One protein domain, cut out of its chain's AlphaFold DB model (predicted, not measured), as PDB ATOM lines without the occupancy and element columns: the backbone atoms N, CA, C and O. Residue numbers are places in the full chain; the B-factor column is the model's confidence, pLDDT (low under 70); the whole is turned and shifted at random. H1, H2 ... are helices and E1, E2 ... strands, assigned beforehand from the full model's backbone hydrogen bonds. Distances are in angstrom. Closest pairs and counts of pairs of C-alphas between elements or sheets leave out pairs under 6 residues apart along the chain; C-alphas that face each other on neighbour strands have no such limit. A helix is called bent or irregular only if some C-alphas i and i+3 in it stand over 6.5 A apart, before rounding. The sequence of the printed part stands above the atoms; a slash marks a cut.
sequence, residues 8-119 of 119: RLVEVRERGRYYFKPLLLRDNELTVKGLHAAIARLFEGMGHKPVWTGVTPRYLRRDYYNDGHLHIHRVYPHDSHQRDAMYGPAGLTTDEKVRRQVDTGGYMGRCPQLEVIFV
ATOM      1  N   ARG A   8      -0.445 -40.478  -0.817       87.50
ATOM      2  CA  ARG A   8      -1.436 -39.973  -1.770       87.50
ATOM      3  C   ARG A   8      -1.622 -40.979  -2.896       87.50
ATOM      4  O   ARG A   8      -0.644 -41.489  -3.440       87.50
ATOM      5  N   LEU A   9      -2.876 -41.258  -3.238       90.62
ATOM      6  CA  LEU A   9      -3.222 -42.098  -4.379       90.62
ATOM      7  C   LEU A   9      -3.367 -41.230  -5.629       90.62
ATOM      8  O   LEU A   9      -4.143 -40.277  -5.650       90.62
ATOM      9  N   VAL A  10      -2.629 -41.596  -6.669       92.69
ATOM     10  CA  VAL A  10      -2.668 -40.991  -8.000       92.69
ATOM     11  C   VAL A  10      -2.936 -42.090  -9.015       92.69
ATOM     12  O   VAL A  10      -2.488 -43.220  -8.857       92.69
ATOM     13  N   GLU A  11      -3.655 -41.773 -10.075       94.62
ATOM     14  CA  GLU A  11      -3.891 -42.675 -11.193       94.62
ATOM     15  C   GLU A  11      -3.018 -42.253 -12.373       94.62
ATOM     16  O   GLU A  11      -3.070 -41.109 -12.809       94.62
ATOM     17  N   VAL A  12      -2.209 -43.165 -12.914       96.56
ATOM     18  CA  VAL A  12      -1.279 -42.851 -14.010       96.56
ATOM     19  C   VAL A  12      -1.504 -43.786 -15.188       96.56
ATOM     20  O   VAL A  12      -1.662 -44.992 -15.014       96.56
ATOM     21  N   ARG A  13      -1.479 -43.250 -16.408       96.12
ATOM     22  CA  ARG A  13      -1.446 -44.051 -17.638       96.12
ATOM     23  C   ARG A  13      -0.422 -43.517 -18.621       96.12
ATOM     24  O   ARG A  13      -0.151 -42.321 -18.656       96.12
ATOM     25  N   GLU A  14       0.100 -44.389 -19.473       95.12
ATOM     26  CA  GLU A  14       0.828 -43.921 -20.649       95.12
ATOM     27  C   GLU A  14      -0.142 -43.239 -21.625       95.12
ATOM     28  O   GLU A  14      -1.222 -43.769 -21.906       95.12
ATOM     29  N   ARG A  15       0.248 -42.087 -22.180       91.50
ATOM     30  CA  ARG A  15      -0.512 -41.420 -23.244       91.50
ATOM     31  C   ARG A  15      -0.750 -42.397 -24.401       91.50
ATOM     32  O   ARG A  15       0.198 -42.968 -24.931       91.50
ATOM     33  N   GLY A  16      -2.006 -42.554 -24.816       88.62
ATOM     34  CA  GLY A  16      -2.402 -43.509 -25.862       88.62
ATOM     35  C   GLY A  16      -2.826 -44.888 -25.338       88.62
ATOM     36  O   GLY A  16      -3.245 -45.733 -26.126       88.62
ATOM     37  N   ARG A  17      -2.777 -45.127 -24.020       91.38
ATOM     38  CA  ARG A  17      -3.424 -46.276 -23.366       91.38
ATOM     39  C   ARG A  17      -4.747 -45.846 -22.731       91.38
ATOM     40  O   ARG A  17      -4.896 -44.713 -22.285       91.38
ATOM     41  N   TYR A  18      -5.696 -46.776 -22.646       90.00
ATOM     42  CA  TYR A  18      -7.010 -46.511 -22.053       90.00
ATOM     43  C   TYR A  18      -6.987 -46.531 -20.519       90.00
ATOM     44  O   TYR A  18      -7.539 -45.636 -19.880       90.00
ATOM     45  N   TYR A  19      -6.338 -47.536 -19.928       93.50
ATOM     46  CA  TYR A  19      -6.456 -47.831 -18.500       93.50
ATOM     47  C   TYR A  19      -5.416 -47.109 -17.646       93.50
ATOM     48  O   TYR A  19      -4.223 -47.134 -17.956       93.50
ATOM     49  N   PHE A  20      -5.879 -46.554 -16.528       95.19
ATOM     50  CA  PHE A  20      -5.031 -46.028 -15.466       95.19
ATOM     51  C   PHE A  20      -4.522 -47.132 -14.542       95.19
ATOM     52  O   PHE A  20      -5.112 -48.209 -14.417       95.19
ATOM     53  N   LYS A  21      -3.392 -46.847 -13.904       96.06
ATOM     54  CA  LYS A  21      -2.741 -47.682 -12.906       96.06
ATOM     55  C   LYS A  21      -2.638 -46.890 -11.605       96.06
ATOM     56  O   LYS A  21      -2.211 -45.734 -11.653       96.06
ATOM     57  N   PRO A  22      -3.027 -47.474 -10.463       94.88
ATOM     58  CA  PRO A  22      -2.896 -46.802  -9.183       94.88
ATOM     59  C   PRO A  22      -1.415 -46.685  -8.815       94.88
ATOM     60  O   PRO A  22      -0.666 -47.661  -8.864       94.88
ATOM     61  N   LEU A  23      -1.006 -45.486  -8.430       95.12
ATOM     62  CA  LEU A  23       0.317 -45.146  -7.940       95.12
ATOM     63  C   LEU A  23       0.166 -44.523  -6.554       95.12
ATOM     64  O   LEU A  23      -0.499 -43.503  -6.383       95.12
ATOM     65  N   LEU A  24       0.798 -45.140  -5.563       92.62
ATOM     66  CA  LEU A  24       0.884 -44.593  -4.217       92.62
ATOM     67  C   LEU A  24       2.170 -43.777  -4.102       92.62
ATOM     68  O   LEU A  24       3.258 -44.324  -4.276       92.62
ATOM     69  N   LEU A  25       2.026 -42.485  -3.812       92.81
ATOM     70  CA  LEU A  25       3.133 -41.556  -3.602       92.81
ATOM     71  C   LEU A  25       3.267 -41.222  -2.124       92.81
ATOM     72  O   LEU A  25       2.292 -40.844  -1.473       92.81
ATOM     73  N   ARG A  26       4.487 -41.325  -1.608       91.38
ATOM     74  CA  ARG A  26       4.850 -40.840  -0.273       91.38
ATOM     75  C   ARG A  26       5.180 -39.349  -0.311       91.38
ATOM     76  O   ARG A  26       5.531 -38.814  -1.359       91.38
ATOM     77  N   ASP A  27       5.147 -38.686   0.841       88.69
ATOM     78  CA  ASP A  27       5.454 -37.249   0.965       88.69
ATOM     79  C   ASP A  27       6.821 -36.864   0.381       88.69
ATOM     80  O   ASP A  27       6.961 -35.834  -0.281       88.69
ATOM     81  N   ASN A  28       7.832 -37.716   0.570       89.12
ATOM     82  CA  ASN A  28       9.176 -37.504   0.030       89.12
ATOM     83  C   ASN A  28       9.278 -37.747  -1.490       89.12
ATOM     84  O   ASN A  28      10.277 -37.372  -2.101       89.12
ATOM     85  N   GLU A  29       8.260 -38.352  -2.105       92.69
ATOM     86  CA  GLU A  29       8.158 -38.569  -3.551       92.69
ATOM     87  C   GLU A  29       7.391 -37.429  -4.254       92.69
ATOM     88  O   GLU A  29       7.322 -37.423  -5.482       92.69
ATOM     89  N   LEU A  30       6.878 -36.423  -3.524       93.25
ATOM     90  CA  LEU A  30       6.192 -35.242  -4.081       93.25
ATOM     91  C   LEU A  30       7.170 -34.204  -4.661       93.25
ATOM     92  O   LEU A  30       7.143 -33.018  -4.333       93.25
ATOM     93  N   THR A  31       8.060 -34.683  -5.519       96.69
ATOM     94  CA  THR A  31       9.023 -33.916  -6.313       96.69
ATOM     95  C   THR A  31       8.972 -34.429  -7.748       96.69
ATOM     96  O   THR A  31       8.504 -35.543  -7.986       96.69
ATOM     97  N   VAL A  32       9.466 -33.671  -8.726       97.00
ATOM     98  CA  VAL A  32       9.529 -34.122 -10.130       97.00
ATOM     99  C   VAL A  32      10.317 -35.425 -10.228       97.00
ATOM    100  O   VAL A  32       9.856 -36.402 -10.817       97.00
ATOM    101  N   LYS A  33      11.483 -35.470  -9.575       96.19
ATOM    102  CA  LYS A  33      12.346 -36.656  -9.544       96.19
ATOM    103  C   LYS A  33      11.660 -37.843  -8.860       96.19
ATOM    104  O   LYS A  33      11.715 -38.952  -9.384       96.19
ATOM    105  N   GLY A  34      11.025 -37.612  -7.711       96.19
ATOM    106  CA  GLY A  34      10.317 -38.645  -6.952       96.19
ATOM    107  C   GLY A  34       9.138 -39.229  -7.726       96.19
ATOM    108  O   GLY A  34       9.031 -40.447  -7.851       96.19
ATOM    109  N   LEU A  35       8.320 -38.367  -8.333       96.50
ATOM    110  CA  LEU A  35       7.199 -38.762  -9.178       96.50
ATOM    111  C   LEU A  35       7.672 -39.602 -10.368       96.50
ATOM    112  O   LEU A  35       7.119 -40.669 -10.626       96.50
ATOM    113  N   HIS A  36       8.713 -39.150 -11.074       96.31
ATOM    114  CA  HIS A  36       9.260 -39.882 -12.214       96.31
ATOM    115  C   HIS A  36       9.784 -41.263 -11.796       96.31
ATOM    116  O   HIS A  36       9.429 -42.262 -12.417       96.31
ATOM    117  N   ALA A  37      10.564 -41.344 -10.714       95.38
ATOM    118  CA  ALA A  37      11.079 -42.616 -10.207       95.38
ATOM    119  C   ALA A  37       9.953 -43.573  -9.779       95.38
ATOM    120  O   ALA A  37      10.012 -44.769 -10.064       95.38
ATOM    121  N   ALA A  38       8.903 -43.058  -9.133       96.31
ATOM    122  CA  ALA A  38       7.760 -43.855  -8.705       96.31
ATOM    123  C   ALA A  38       6.953 -44.397  -9.898       96.31
ATOM    124  O   ALA A  38       6.585 -45.576  -9.900       96.31
ATOM    125  N   ILE A  39       6.727 -43.572 -10.928       96.81
ATOM    126  CA  ILE A  39       6.088 -43.993 -12.184       96.81
ATOM    127  C   ILE A  39       6.951 -45.042 -12.891       96.81
ATOM    128  O   ILE A  39       6.437 -46.102 -13.241       96.81
ATOM    129  N   ALA A  40       8.250 -44.789 -13.071       94.81
ATOM    130  CA  ALA A  40       9.158 -45.732 -13.723       94.81
ATOM    131  C   ALA A  40       9.146 -47.091 -13.007       94.81
ATOM    132  O   ALA A  40       8.834 -48.099 -13.636       94.81
ATOM    133  N   ARG A  41       9.317 -47.106 -11.676       95.31
ATOM    134  CA  ARG A  41       9.245 -48.320 -10.846       95.31
ATOM    135  C   ARG A  41       7.937 -49.090 -11.043       95.31
ATOM    136  O   ARG A  41       7.962 -50.314 -11.154       95.31
ATOM    137  N   LEU A  42       6.797 -48.393 -11.068       96.31
ATOM    138  CA  LEU A  42       5.487 -49.016 -11.275       96.31
ATOM    139  C   LEU A  42       5.415 -49.710 -12.642       96.31
ATOM    140  O   LEU A  42       5.058 -50.883 -12.720       96.31
ATOM    141  N   PHE A  43       5.743 -48.994 -13.717       95.06
ATOM    142  CA  PHE A  43       5.607 -49.512 -15.079       95.06
ATOM    143  C   PHE A  43       6.666 -50.571 -15.420       95.06
ATOM    144  O   PHE A  43       6.335 -51.569 -16.061       95.06
ATOM    145  N   GLU A  44       7.898 -50.426 -14.936       93.38
ATOM    146  CA  GLU A  44       8.947 -51.445 -15.058       93.38
ATOM    147  C   GLU A  44       8.574 -52.733 -14.321       93.38
ATOM    148  O   GLU A  44       8.684 -53.815 -14.895       93.38
ATOM    149  N   GLY A  45       8.052 -52.631 -13.092       93.69
ATOM    150  CA  GLY A  45       7.598 -53.789 -12.316       93.69
ATOM    151  C   GLY A  45       6.463 -54.572 -12.986       93.69
ATOM    152  O   GLY A  45       6.304 -55.764 -12.738       93.69
ATOM    153  N   MET A  46       5.702 -53.928 -13.876       94.12
ATOM    154  CA  MET A  46       4.674 -54.569 -14.703       94.12
ATOM    155  C   MET A  46       5.201 -55.093 -16.052       94.12
ATOM    156  O   MET A  46       4.413 -55.606 -16.848       94.12
ATOM    157  N   GLY A  47       6.494 -54.940 -16.356       90.12
ATOM    158  CA  GLY A  47       7.060 -55.291 -17.660       90.12
ATOM    159  C   GLY A  47       6.494 -54.444 -18.806       90.12
ATOM    160  O   GLY A  47       6.317 -54.940 -19.922       90.12
ATOM    161  N   HIS A  48       6.145 -53.183 -18.529       90.44
ATOM    162  CA  HIS A  48       5.474 -52.313 -19.492       90.44
ATOM    163  C   HIS A  48       6.333 -52.034 -20.728       90.44
ATOM    164  O   HIS A  48       7.524 -51.742 -20.632       90.44
ATOM    165  N   LYS A  49       5.693 -52.056 -21.901       87.25
ATOM    166  CA  LYS A  49       6.308 -51.690 -23.181       87.25
ATOM    167  C   LYS A  49       5.711 -50.368 -23.678       87.25
ATOM    168  O   LYS A  49       4.511 -50.353 -23.989       87.25
ATOM    169  N   PRO A  50       6.518 -49.292 -23.777       87.00
ATOM    170  CA  PRO A  50       6.046 -48.008 -24.272       87.00
ATOM    171  C   PRO A  50       5.484 -48.089 -25.687       87.00
ATOM    172  O   PRO A  50       6.089 -48.682 -26.583       87.00
ATOM    173  N   VAL A  51       4.346 -47.436 -25.893       83.81
ATOM    174  CA  VAL A  51       3.666 -47.316 -27.188       83.81
ATOM    175  C   VAL A  51       4.463 -46.433 -28.144       83.81
ATOM    176  O   VAL A  51       4.514 -46.697 -29.343       83.81
ATOM    177  N   TRP A  52       5.133 -45.406 -27.619       72.69
ATOM    178  CA  TRP A  52       5.804 -44.395 -28.436       72.69
ATOM    179  C   TRP A  52       7.140 -44.869 -29.034       72.69
ATOM    180  O   TRP A  52       7.684 -44.217 -29.920       72.69
ATOM    181  N   THR A  53       7.634 -46.054 -28.656       67.50
ATOM    182  CA  THR A  53       8.938 -46.589 -29.097       67.50
ATOM    183  C   THR A  53       9.116 -46.642 -30.619       67.50
ATOM    184  O   THR A  53      10.231 -46.468 -31.099       67.50
ATOM    185  N   GLY A  54       8.050 -46.827 -31.406       66.25
ATOM    186  CA  GLY A  54       8.104 -46.858 -32.875       66.25
ATOM    187  C   GLY A  54       8.196 -45.490 -33.566       66.25
ATOM    188  O   GLY A  54       8.802 -45.395 -34.630       66.25
ATOM    189  N   VAL A  55       7.626 -44.445 -32.962       68.31
ATOM    190  CA  VAL A  55       7.410 -43.121 -33.586       68.31
ATOM    191  C   VAL A  55       8.276 -42.016 -32.984       68.31
ATOM    192  O   VAL A  55       8.421 -40.948 -33.575       68.31
ATOM    193  N   THR A  56       8.859 -42.266 -31.815       68.75
ATOM    194  CA  THR A  56       9.723 -41.311 -31.133       68.75
ATOM    195  C   THR A  56      11.065 -41.157 -31.867       68.75
ATOM    196  O   THR A  56      11.683 -42.167 -32.225       68.75
ATOM    197  N   PRO A  57      11.551 -39.916 -32.095       66.06
ATOM    198  CA  PRO A  57      12.866 -39.672 -32.681       66.06
ATOM    199  C   PRO A  57      13.974 -40.403 -31.921       66.06
ATOM    200  O   PRO A  57      13.939 -40.478 -30.699       66.06
ATOM    201  N   ARG A  58      14.997 -40.896 -32.628       66.44
ATOM    202  CA  ARG A  58      16.034 -41.770 -32.047       66.44
ATOM    203  C   ARG A  58      16.750 -41.197 -30.822       66.44
ATOM    204  O   ARG A  58      17.054 -41.955 -29.918       66.44
ATOM    205  N   TYR A  59      16.966 -39.883 -30.760       64.81
ATOM    206  CA  TYR A  59      17.594 -39.221 -29.604       64.81
ATOM    207  C   TYR A  59      16.702 -39.180 -28.344       64.81
ATOM    208  O   TYR A  59      17.154 -38.770 -27.284       64.81
ATOM    209  N   LEU A  60      15.439 -39.587 -28.469       62.84
ATOM    210  CA  LEU A  60      14.448 -39.718 -27.404       62.84
ATOM    211  C   LEU A  60      13.967 -41.168 -27.283       62.84
ATOM    212  O   LEU A  60      12.874 -41.391 -26.800       62.84
ATOM    213  N   ARG A  61      14.675 -42.170 -27.798       65.44
ATOM    214  CA  ARG A  61      14.239 -43.563 -27.636       65.44
ATOM    215  C   ARG A  61      15.008 -44.235 -26.505       65.44
ATOM    216  O   ARG A  61      16.155 -43.901 -26.250       65.44
ATOM    217  N   ARG A  62      14.421 -45.250 -25.882       57.94
ATOM    218  CA  ARG A  62      15.039 -46.062 -24.827       57.94
ATOM    219  C   ARG A  62      16.389 -46.662 -25.237       57.94
ATOM    220  O   ARG A  62      17.275 -46.790 -24.396       57.94
ATOM    221  N   ASP A  63      16.575 -47.008 -26.515       62.22
ATOM    222  CA  ASP A  63      17.858 -47.494 -27.049       62.22
ATOM    223  C   ASP A  63      18.954 -46.418 -27.066       62.22
ATOM    224  O   ASP A  63      20.129 -46.765 -27.102       62.22
ATOM    225  N   TYR A  64      18.596 -45.132 -26.995       56.19
ATOM    226  CA  TYR A  64      19.555 -44.040 -26.824       56.19
ATOM    227  C   TYR A  64      20.264 -44.112 -25.470       56.19
ATOM    228  O   TYR A  64      21.476 -43.922 -25.402       56.19
ATOM    229  N   TYR A  65      19.520 -44.409 -24.401       61.28
ATOM    230  CA  TYR A  65      20.073 -44.507 -23.050       61.28
ATOM    231  C   TYR A  65      20.671 -45.892 -22.761       61.28
ATOM    232  O   TYR A  65      21.636 -45.985 -22.010       61.28
ATOM    233  N   ASN A  66      20.138 -46.955 -23.386       66.50
ATOM    234  CA  ASN A  66      20.627 -48.344 -23.324       66.50
ATOM    235  C   ASN A  66      20.972 -48.859 -21.906       66.50
ATOM    236  O   ASN A  66      21.829 -49.722 -21.733       66.50
ATOM    237  N   ASP A  67      20.294 -48.342 -20.886       77.19
ATOM    238  CA  ASP A  67      20.479 -48.700 -19.475       77.19
ATOM    239  C   ASP A  67      19.417 -49.696 -18.981       77.19
ATOM    240  O   ASP A  67      19.444 -50.133 -17.837       77.19
ATOM    241  N   GLY A  68      18.482 -50.080 -19.855       75.31
ATOM    242  CA  GLY A  68      17.398 -50.999 -19.524       75.31
ATOM    243  C   GLY A  68      16.244 -50.355 -18.750       75.31
ATOM    244  O   GLY A  68      15.282 -51.063 -18.447       75.31
ATOM    245  N   HIS A  69      16.257 -49.042 -18.518       82.38
ATOM    246  CA  HIS A  69      15.225 -48.347 -17.748       82.38
ATOM    247  C   HIS A  69      14.177 -47.657 -18.632       82.38
ATOM    248  O   HIS A  69      14.368 -47.473 -19.837       82.38
ATOM    249  N   LEU A  70      13.015 -47.344 -18.053       87.69
ATOM    250  CA  LEU A  70      12.003 -46.485 -18.666       87.69
ATOM    251  C   LEU A  70      12.336 -45.023 -18.377       87.69
ATOM    252  O   LEU A  70      12.233 -44.562 -17.239       87.69
ATOM    253  N   HIS A  71      12.657 -44.272 -19.426       87.31
ATOM    254  CA  HIS A  71      12.865 -42.835 -19.315       87.31
ATOM    255  C   HIS A  71      11.541 -42.104 -19.507       87.31
ATOM    256  O   HIS A  71      10.709 -42.467 -20.340       87.31
ATOM    257  N   ILE A  72      11.318 -41.075 -18.696       91.00
ATOM    258  CA  ILE A  72      10.098 -40.271 -18.736       91.00
ATOM    259  C   ILE A  72      10.418 -38.951 -19.416       91.00
ATOM    260  O   ILE A  72      11.196 -38.149 -18.904       91.00
ATOM    261  N   HIS A  73       9.765 -38.707 -20.546       88.50
ATOM    262  CA  HIS A  73       9.871 -37.439 -21.252       88.50
ATOM    263  C   HIS A  73       9.010 -36.372 -20.595       88.50
ATOM    264  O   HIS A  73       9.432 -35.227 -20.435       88.50
ATOM    265  N   ARG A  74       7.775 -36.739 -20.232       92.06
ATOM    266  CA  ARG A  74       6.813 -35.778 -19.703       92.06
ATOM    267  C   ARG A  74       5.722 -36.445 -18.883       92.06
ATOM    268  O   ARG A  74       5.222 -37.500 -19.266       92.06
ATOM    269  N   VAL A  75       5.311 -35.768 -17.814       96.12
ATOM    270  CA  VAL A  75       4.133 -36.098 -17.002       96.12
ATOM    271  C   VAL A  75       3.248 -34.860 -16.901       96.12
ATOM    272  O   VAL A  75       3.756 -33.751 -16.719       96.12
ATOM    273  N   TYR A  76       1.939 -35.026 -17.056       95.69
ATOM    274  CA  TYR A  76       0.966 -33.932 -17.000       95.69
ATOM    275  C   TYR A  76      -0.424 -34.445 -16.584       95.69
ATOM    276  O   TYR A  76      -0.683 -35.647 -16.676       95.69
ATOM    277  N   PRO A  77      -1.324 -33.561 -16.122       94.50
ATOM    278  CA  PRO A  77      -2.703 -33.922 -15.791       94.50
ATOM    279  C   PRO A  77      -3.475 -34.442 -17.008       94.50
ATOM    280  O   PRO A  77      -3.362 -33.882 -18.098       94.50
ATOM    281  N   HIS A  78      -4.272 -35.494 -16.832       91.56
ATOM    282  CA  HIS A  78      -5.027 -36.128 -17.917       91.56
ATOM    283  C   HIS A  78      -6.004 -35.173 -18.627       91.56
ATOM    284  O   HIS A  78      -6.179 -35.256 -19.840       91.56
ATOM    285  N   ASP A  79      -6.599 -34.245 -17.886       87.94
ATOM    286  CA  ASP A  79      -7.550 -33.231 -18.354       87.94
ATOM    287  C   ASP A  79      -6.889 -32.041 -19.077       87.94
ATOM    288  O   ASP A  79      -7.557 -31.080 -19.458       87.94
ATOM    289  N   SER A  80      -5.576 -32.103 -19.315       90.56
ATOM    290  CA  SER A  80      -4.855 -31.063 -20.045       90.56
ATOM    291  C   SER A  80      -5.198 -31.070 -21.534       90.56
ATOM    292  O   SER A  80      -5.173 -32.109 -22.198       90.56
ATOM    293  N   HIS A  81      -5.383 -29.880 -22.111       91.56
ATOM    294  CA  HIS A  81      -5.455 -29.720 -23.563       91.56
ATOM    295  C   HIS A  81      -4.202 -30.289 -24.231       91.56
ATOM    296  O   HIS A  81      -3.082 -30.070 -23.768       91.56
ATOM    297  N   GLN A  82      -4.368 -30.965 -25.369       87.75
ATOM    298  CA  GLN A  82      -3.263 -31.635 -26.063       87.75
ATOM    299  C   GLN A  82      -2.074 -30.704 -26.347       87.75
ATOM    300  O   GLN A  82      -0.928 -31.101 -26.146       87.75
ATOM    301  N   ARG A  83      -2.322 -29.464 -26.786       91.19
ATOM    302  CA  ARG A  83      -1.251 -28.493 -27.055       91.19
ATOM    303  C   ARG A  83      -0.490 -28.126 -25.783       91.19
ATOM    304  O   ARG A  83       0.737 -28.083 -25.812       91.19
ATOM    305  N   ASP A  84      -1.189 -27.929 -24.670       92.00
ATOM    306  CA  ASP A  84      -0.561 -27.582 -23.392       92.00
ATOM    307  C   ASP A  84       0.190 -28.762 -22.779       92.00
ATOM    308  O   ASP A  84       1.279 -28.597 -22.223       92.00
ATOM    309  N   ALA A  85      -0.361 -29.962 -22.945       89.69
ATOM    310  CA  ALA A  85       0.264 -31.216 -22.569       89.69
ATOM    311  C   ALA A  85       1.565 -31.466 -23.340       89.69
ATOM    312  O   ALA A  85       2.530 -31.900 -22.728       89.69
ATOM    313  N   MET A  86       1.617 -31.193 -24.649       86.69
ATOM    314  CA  MET A  86       2.806 -31.472 -25.474       86.69
ATOM    315  C   MET A  86       3.813 -30.316 -25.506       86.69
ATOM    316  O   MET A  86       5.017 -30.558 -25.502       86.69
ATOM    317  N   TYR A  87       3.345 -29.066 -25.515       86.44
ATOM    318  CA  TYR A  87       4.174 -27.884 -25.796       86.44
ATOM    319  C   TYR A  87       3.972 -26.722 -24.820       86.44
ATOM    320  O   TYR A  87       4.777 -25.799 -24.811       86.44
ATOM    321  N   GLY A  88       2.916 -26.743 -24.008       90.25
ATOM    322  CA  GLY A  88       2.578 -25.637 -23.111       90.25
ATOM    323  C   GLY A  88       2.916 -25.903 -21.640       90.25
ATOM    324  O   GLY A  88       3.822 -26.683 -21.335       90.25
ATOM    325  N   PRO A  89       2.213 -25.250 -20.700       92.56
ATOM    326  CA  PRO A  89       2.611 -25.196 -19.293       92.56
ATOM    327  C   PRO A  89       2.141 -26.389 -18.448       92.56
ATOM    328  O   PRO A  89       2.515 -26.468 -17.273       92.56
ATOM    329  N   ALA A  90       1.345 -27.304 -19.013       93.19
ATOM    330  CA  ALA A  90       0.697 -28.388 -18.269       93.19
ATOM    331  C   ALA A  90       1.672 -29.444 -17.720       93.19
ATOM    332  O   ALA A  90       1.316 -30.216 -16.834       93.19
ATOM    333  N   GLY A  91       2.909 -29.480 -18.227       94.62
ATOM    334  CA  GLY A  91       3.941 -30.370 -17.707       94.62
ATOM    335  C   GLY A  91       4.212 -30.123 -16.220       94.62
ATOM    336  O   GLY A  91       4.394 -28.977 -15.787       94.62
ATOM    337  N   LEU A  92       4.291 -31.210 -15.453       95.38
ATOM    338  CA  LEU A  92       4.704 -31.208 -14.051       95.38
ATOM    339  C   LEU A  92       6.230 -31.084 -13.959       95.38
ATOM    340  O   LEU A  92       6.937 -32.031 -13.642       95.38
ATOM    341  N   THR A  93       6.733 -29.901 -14.306       95.38
ATOM    342  CA  THR A  93       8.170 -29.613 -14.444       95.38
ATOM    343  C   THR A  93       8.819 -29.048 -13.183       95.38
ATOM    344  O   THR A  93      10.026 -28.835 -13.181       95.38
ATOM    345  N   THR A  94       8.044 -28.757 -12.134       96.75
ATOM    346  CA  THR A  94       8.557 -28.253 -10.849       96.75
ATOM    347  C   THR A  94       7.917 -29.000  -9.686       96.75
ATOM    348  O   THR A  94       6.796 -29.509  -9.806       96.75
ATOM    349  N   ASP A  95       8.614 -29.055  -8.554       96.75
ATOM    350  CA  ASP A  95       8.144 -29.761  -7.361       96.75
ATOM    351  C   ASP A  95       6.851 -29.144  -6.814       96.75
ATOM    352  O   ASP A  95       5.966 -29.858  -6.351       96.75
ATOM    353  N   GLU A  96       6.681 -27.825  -6.934       95.38
ATOM    354  CA  GLU A  96       5.458 -27.124  -6.534       95.38
ATOM    355  C   GLU A  96       4.270 -27.539  -7.401       95.38
ATOM    356  O   GLU A  96       3.169 -27.728  -6.885       95.38
ATOM    357  N   LYS A  97       4.478 -27.717  -8.716       94.62
ATOM    358  CA  LYS A  97       3.430 -28.228  -9.608       94.62
ATOM    359  C   LYS A  97       3.051 -29.659  -9.247       94.62
ATOM    360  O   LYS A  97       1.861 -29.960  -9.240       94.62
ATOM    361  N   VAL A  98       4.031 -30.516  -8.944       95.06
ATOM    362  CA  VAL A  98       3.783 -31.897  -8.499       95.06
ATOM    363  C   VAL A  98       2.973 -31.890  -7.208       95.06
ATOM    364  O   VAL A  98       1.886 -32.459  -7.189       95.06
ATOM    365  N   ARG A  99       3.442 -31.191  -6.166       93.25
ATOM    366  CA  ARG A  99       2.725 -31.076  -4.888       93.25
ATOM    367  C   ARG A  99       1.308 -30.586  -5.096       93.25
ATOM    368  O   ARG A  99       0.374 -31.291  -4.750       93.25
ATOM    369  N   ARG A 100       1.130 -29.453  -5.782       91.12
ATOM    370  CA  ARG A 100      -0.198 -28.896  -6.054       91.12
ATOM    371  C   ARG A 100      -1.100 -29.889  -6.786       91.12
ATOM    372  O   ARG A 100      -2.256 -30.025  -6.403       91.12
ATOM    373  N   GLN A 101      -0.599 -30.575  -7.813       90.31
ATOM    374  CA  GLN A 101      -1.404 -31.524  -8.585       90.31
ATOM    375  C   GLN A 101      -1.859 -32.718  -7.742       90.31
ATOM    376  O   GLN A 101      -2.970 -33.210  -7.929       90.31
ATOM    377  N   VAL A 102      -1.006 -33.197  -6.835       89.50
ATOM    378  CA  VAL A 102      -1.323 -34.351  -5.990       89.50
ATOM    379  C   VAL A 102      -2.156 -33.939  -4.762       89.50
ATOM    380  O   VAL A 102      -3.106 -34.635  -4.418       89.50
ATOM    381  N   ASP A 103      -1.841 -32.805  -4.130       85.06
ATOM    382  CA  ASP A 103      -2.480 -32.305  -2.901       85.06
ATOM    383  C   ASP A 103      -3.886 -31.746  -3.127       85.06
ATOM    384  O   ASP A 103      -4.762 -31.935  -2.287       85.06
ATOM    385  N   THR A 104      -4.129 -31.064  -4.250       75.00
ATOM    386  CA  THR A 104      -5.436 -30.421  -4.504       75.00
ATOM    387  C   THR A 104      -6.545 -31.455  -4.775       75.00
ATOM    388  O   THR A 104      -7.723 -31.108  -4.801       75.00
ATOM    389  N   GLY A 105      -6.190 -32.740  -4.924       61.81
ATOM    390  CA  GLY A 105      -7.117 -33.799  -5.310       61.81
ATOM    391  C   GLY A 105      -7.565 -33.667  -6.769       61.81
ATOM    392  O   GLY A 105      -7.428 -32.622  -7.403       61.81
ATOM    393  N   GLY A 106      -8.080 -34.753  -7.342       59.62
ATOM    394  CA  GLY A 106      -8.741 -34.692  -8.641       59.62
ATOM    395  C   GLY A 106     -10.072 -33.944  -8.534       59.62
ATOM    396  O   GLY A 106     -10.703 -33.888  -7.475       59.62
ATOM    397  N   TYR A 107     -10.524 -33.378  -9.651       54.16
ATOM    398  CA  TYR A 107     -11.821 -32.709  -9.740       54.16
ATOM    399  C   TYR A 107     -12.953 -33.618  -9.209       54.16
ATOM    400  O   TYR A 107     -13.024 -34.800  -9.554       54.16
ATOM    401  N   MET A 108     -13.835 -33.070  -8.362       58.28
ATOM    402  CA  MET A 108     -15.003 -33.765  -7.783       58.28
ATOM    403  C   MET A 108     -14.684 -35.028  -6.952       58.28
ATOM    404  O   MET A 108     -15.384 -36.034  -7.051       58.28
ATOM    405  N   GLY A 109     -13.636 -34.997  -6.122       64.38
ATOM    406  CA  GLY A 109     -13.337 -36.088  -5.179       64.38
ATOM    407  C   GLY A 109     -12.741 -37.342  -5.828       64.38
ATOM    408  O   GLY A 109     -12.699 -38.402  -5.207       64.38
ATOM    409  N   ARG A 110     -12.276 -37.231  -7.078       76.00
ATOM    410  CA  ARG A 110     -11.513 -38.281  -7.763       76.00
ATOM    411  C   ARG A 110     -10.035 -38.203  -7.384       76.00
ATOM    412  O   ARG A 110      -9.543 -37.156  -6.969       76.00
ATOM    413  N   CYS A 111      -9.309 -39.305  -7.551       86.31
ATOM    414  CA  CYS A 111      -7.851 -39.262  -7.453       86.31
ATOM    415  C   CYS A 111      -7.283 -38.449  -8.630       86.31
ATOM    416  O   CYS A 111      -7.854 -38.498  -9.723       86.31
ATOM    417  N   PRO A 112      -6.183 -37.698  -8.446       91.31
ATOM    418  CA  PRO A 112      -5.503 -37.038  -9.552       91.31
ATOM    419  C   PRO A 112      -5.154 -38.046 -10.650       91.31
ATOM    420  O   PRO A 112      -4.566 -39.090 -10.371       91.31
ATOM    421  N   GLN A 113      -5.510 -37.724 -11.891       93.06
ATOM    422  CA  GLN A 113      -5.232 -38.552 -13.061       93.06
ATOM    423  C   GLN A 113      -4.113 -37.921 -13.882       93.06
ATOM    424  O   GLN A 113      -4.199 -36.752 -14.259       93.06
ATOM    425  N   LEU A 114      -3.068 -38.691 -14.169       95.25
ATOM    426  CA  LEU A 114      -1.887 -38.250 -14.897       95.25
ATOM    427  C   LEU A 114      -1.675 -39.078 -16.160       95.25
ATOM    428  O   LEU A 114      -1.882 -40.295 -16.187       95.25
ATOM    429  N   GLU A 115      -1.172 -38.410 -17.187       96.06
ATOM    430  CA  GLU A 115      -0.610 -39.051 -18.364       96.06
ATOM    431  C   GLU A 115       0.910 -38.919 -18.364       96.06
ATOM    432  O   GLU A 115       1.465 -37.857 -18.067       96.06
ATOM    433  N   VAL A 116       1.582 -40.010 -18.726       95.69
ATOM    434  CA  VAL A 116       3.033 -40.072 -18.907       95.69
ATOM    435  C   VAL A 116       3.382 -40.395 -20.356       95.69
ATOM    436  O   VAL A 116       2.709 -41.189 -21.016       95.69
ATOM    437  N   ILE A 117       4.441 -39.770 -20.859       91.69
ATOM    438  CA  ILE A 117       5.101 -40.150 -22.107       91.69
ATOM    439  C   ILE A 117       6.451 -40.753 -21.749       91.69
ATOM    440  O   ILE A 117       7.299 -40.076 -21.161       91.69
ATOM    441  N   PHE A 118       6.629 -42.017 -22.119       89.12
ATOM    442  CA  PHE A 118       7.907 -42.711 -22.026       89.12
ATOM    443  C   PHE A 118       8.721 -42.522 -23.303       89.12
ATOM    444  O   PHE A 118       8.158 -42.359 -24.390       89.12
ATOM    445  N   VAL A 119      10.037 -42.572 -23.140       80.00
ATOM    446  CA  VAL A 119      11.042 -42.433 -24.191       80.00
ATOM    447  C   VAL A 119      11.986 -43.619 -24.172       80.00
ATOM    448  O   VAL A 119      12.524 -43.952 -23.094       80.00
TER     449      VAL A 119
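AT A GLANCE: This is residues 8 to 119 of the 119 residues of the protein "Hypothetical protein" of Hemiselmis andersenii (UniProt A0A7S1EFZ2). A strongly twisted sheet of four strands curves over the long helix H1, which crosses it on one face; H5 lies on that same face and meets H1 in a corner, end to end. The short helices H2 and H3 lie toward one end of the longest axis, H4 grazes the sheet, and the loop round Met 108 is at the other end. The printed part has 112 residues, with five named helices and four named strands along the chain as E1 E2 H1 H2 H3 E3 H4 H5 E4. The sheet, in the order E2 E1 E4 E3, is mixed, and the class is mixed, helices and strands. The whole is compact, with a radius of gyration of the C-alphas of 13.5 A and spans of 38 by 29 by 26 A.

IN THESE COORDINATES: Find C-alpha 8 at (-1.436, -39.973, -1.770); from there E1, residues 8 to 14, runs 19.4 A. E2, residues 21 to 26, is 16.2 A long, and E3, residues 72 to 77, is 14.6 A. E4, residues 113 to 118, runs 16.4 A to C-alpha 118 at (7.907, -42.711, -22.026). Look for H1, residues 32 to 45, from C-alpha 32 at (9.529, -34.122, -10.130), 19.9 A long. H5 is residues 95 to 103, 11.8 A. H2 is residues 51 to 54, irregular, with C-alphas 51 and 54 7.2 A apart; H3 is residues 62 to 65 and H4 residues 82 to 86.

HOW THE PARTS SIT: Start at the inner strands E1 and E4, which are parallel; N 114 and O 11 are 2.8 A apart, within hydrogen-bond range. E2, an edge strand, is antiparallel to E1 and forms a hairpin with it, with N 23 and O 10 at 2.7 A. E3, the other edge strand, is antiparallel to E4, with N 115 and O 76 at 2.9 A. H1 and H5 on one face of the sheet make two layers, helices over a sheet. H1 lies over E1 at a height over the sheet of 5.1 A and runs across the strands, at 69 degrees to E1 on the local plane; its closest C-alphas to E2 are those of Ile 39 and Leu 23, 7.3 A. H5, at a height of 8.4 A, is over none of the strands, but only just, with 2 of its C-alphas falling on E1. With residues 32 to 35 of H1 alone, H1 and H5 only just touch, only at their ends, with 3 pairs of C-alphas within 8 A; the closest, Val 32 and Asp 95, are 5.3 A apart. H2 only grazes the sheet with residues 51 to 53, and H4 with residues 84 to 86. H3 is not on the sheet. In H1, H4 and H5 every O i to N i+4 pair is within hydrogen-bond range; H2 and H3 are too short for such a pair.

THE WHOLE: The C-alphas of Asn 66 and Met 108, the two farthest apart, are 41.5 A from each other. The printed part has no cut, and no link is long. The mean pLDDT of the printed part is 86.5; look for values under 70 in residues 53 to 66 and 105 to 109.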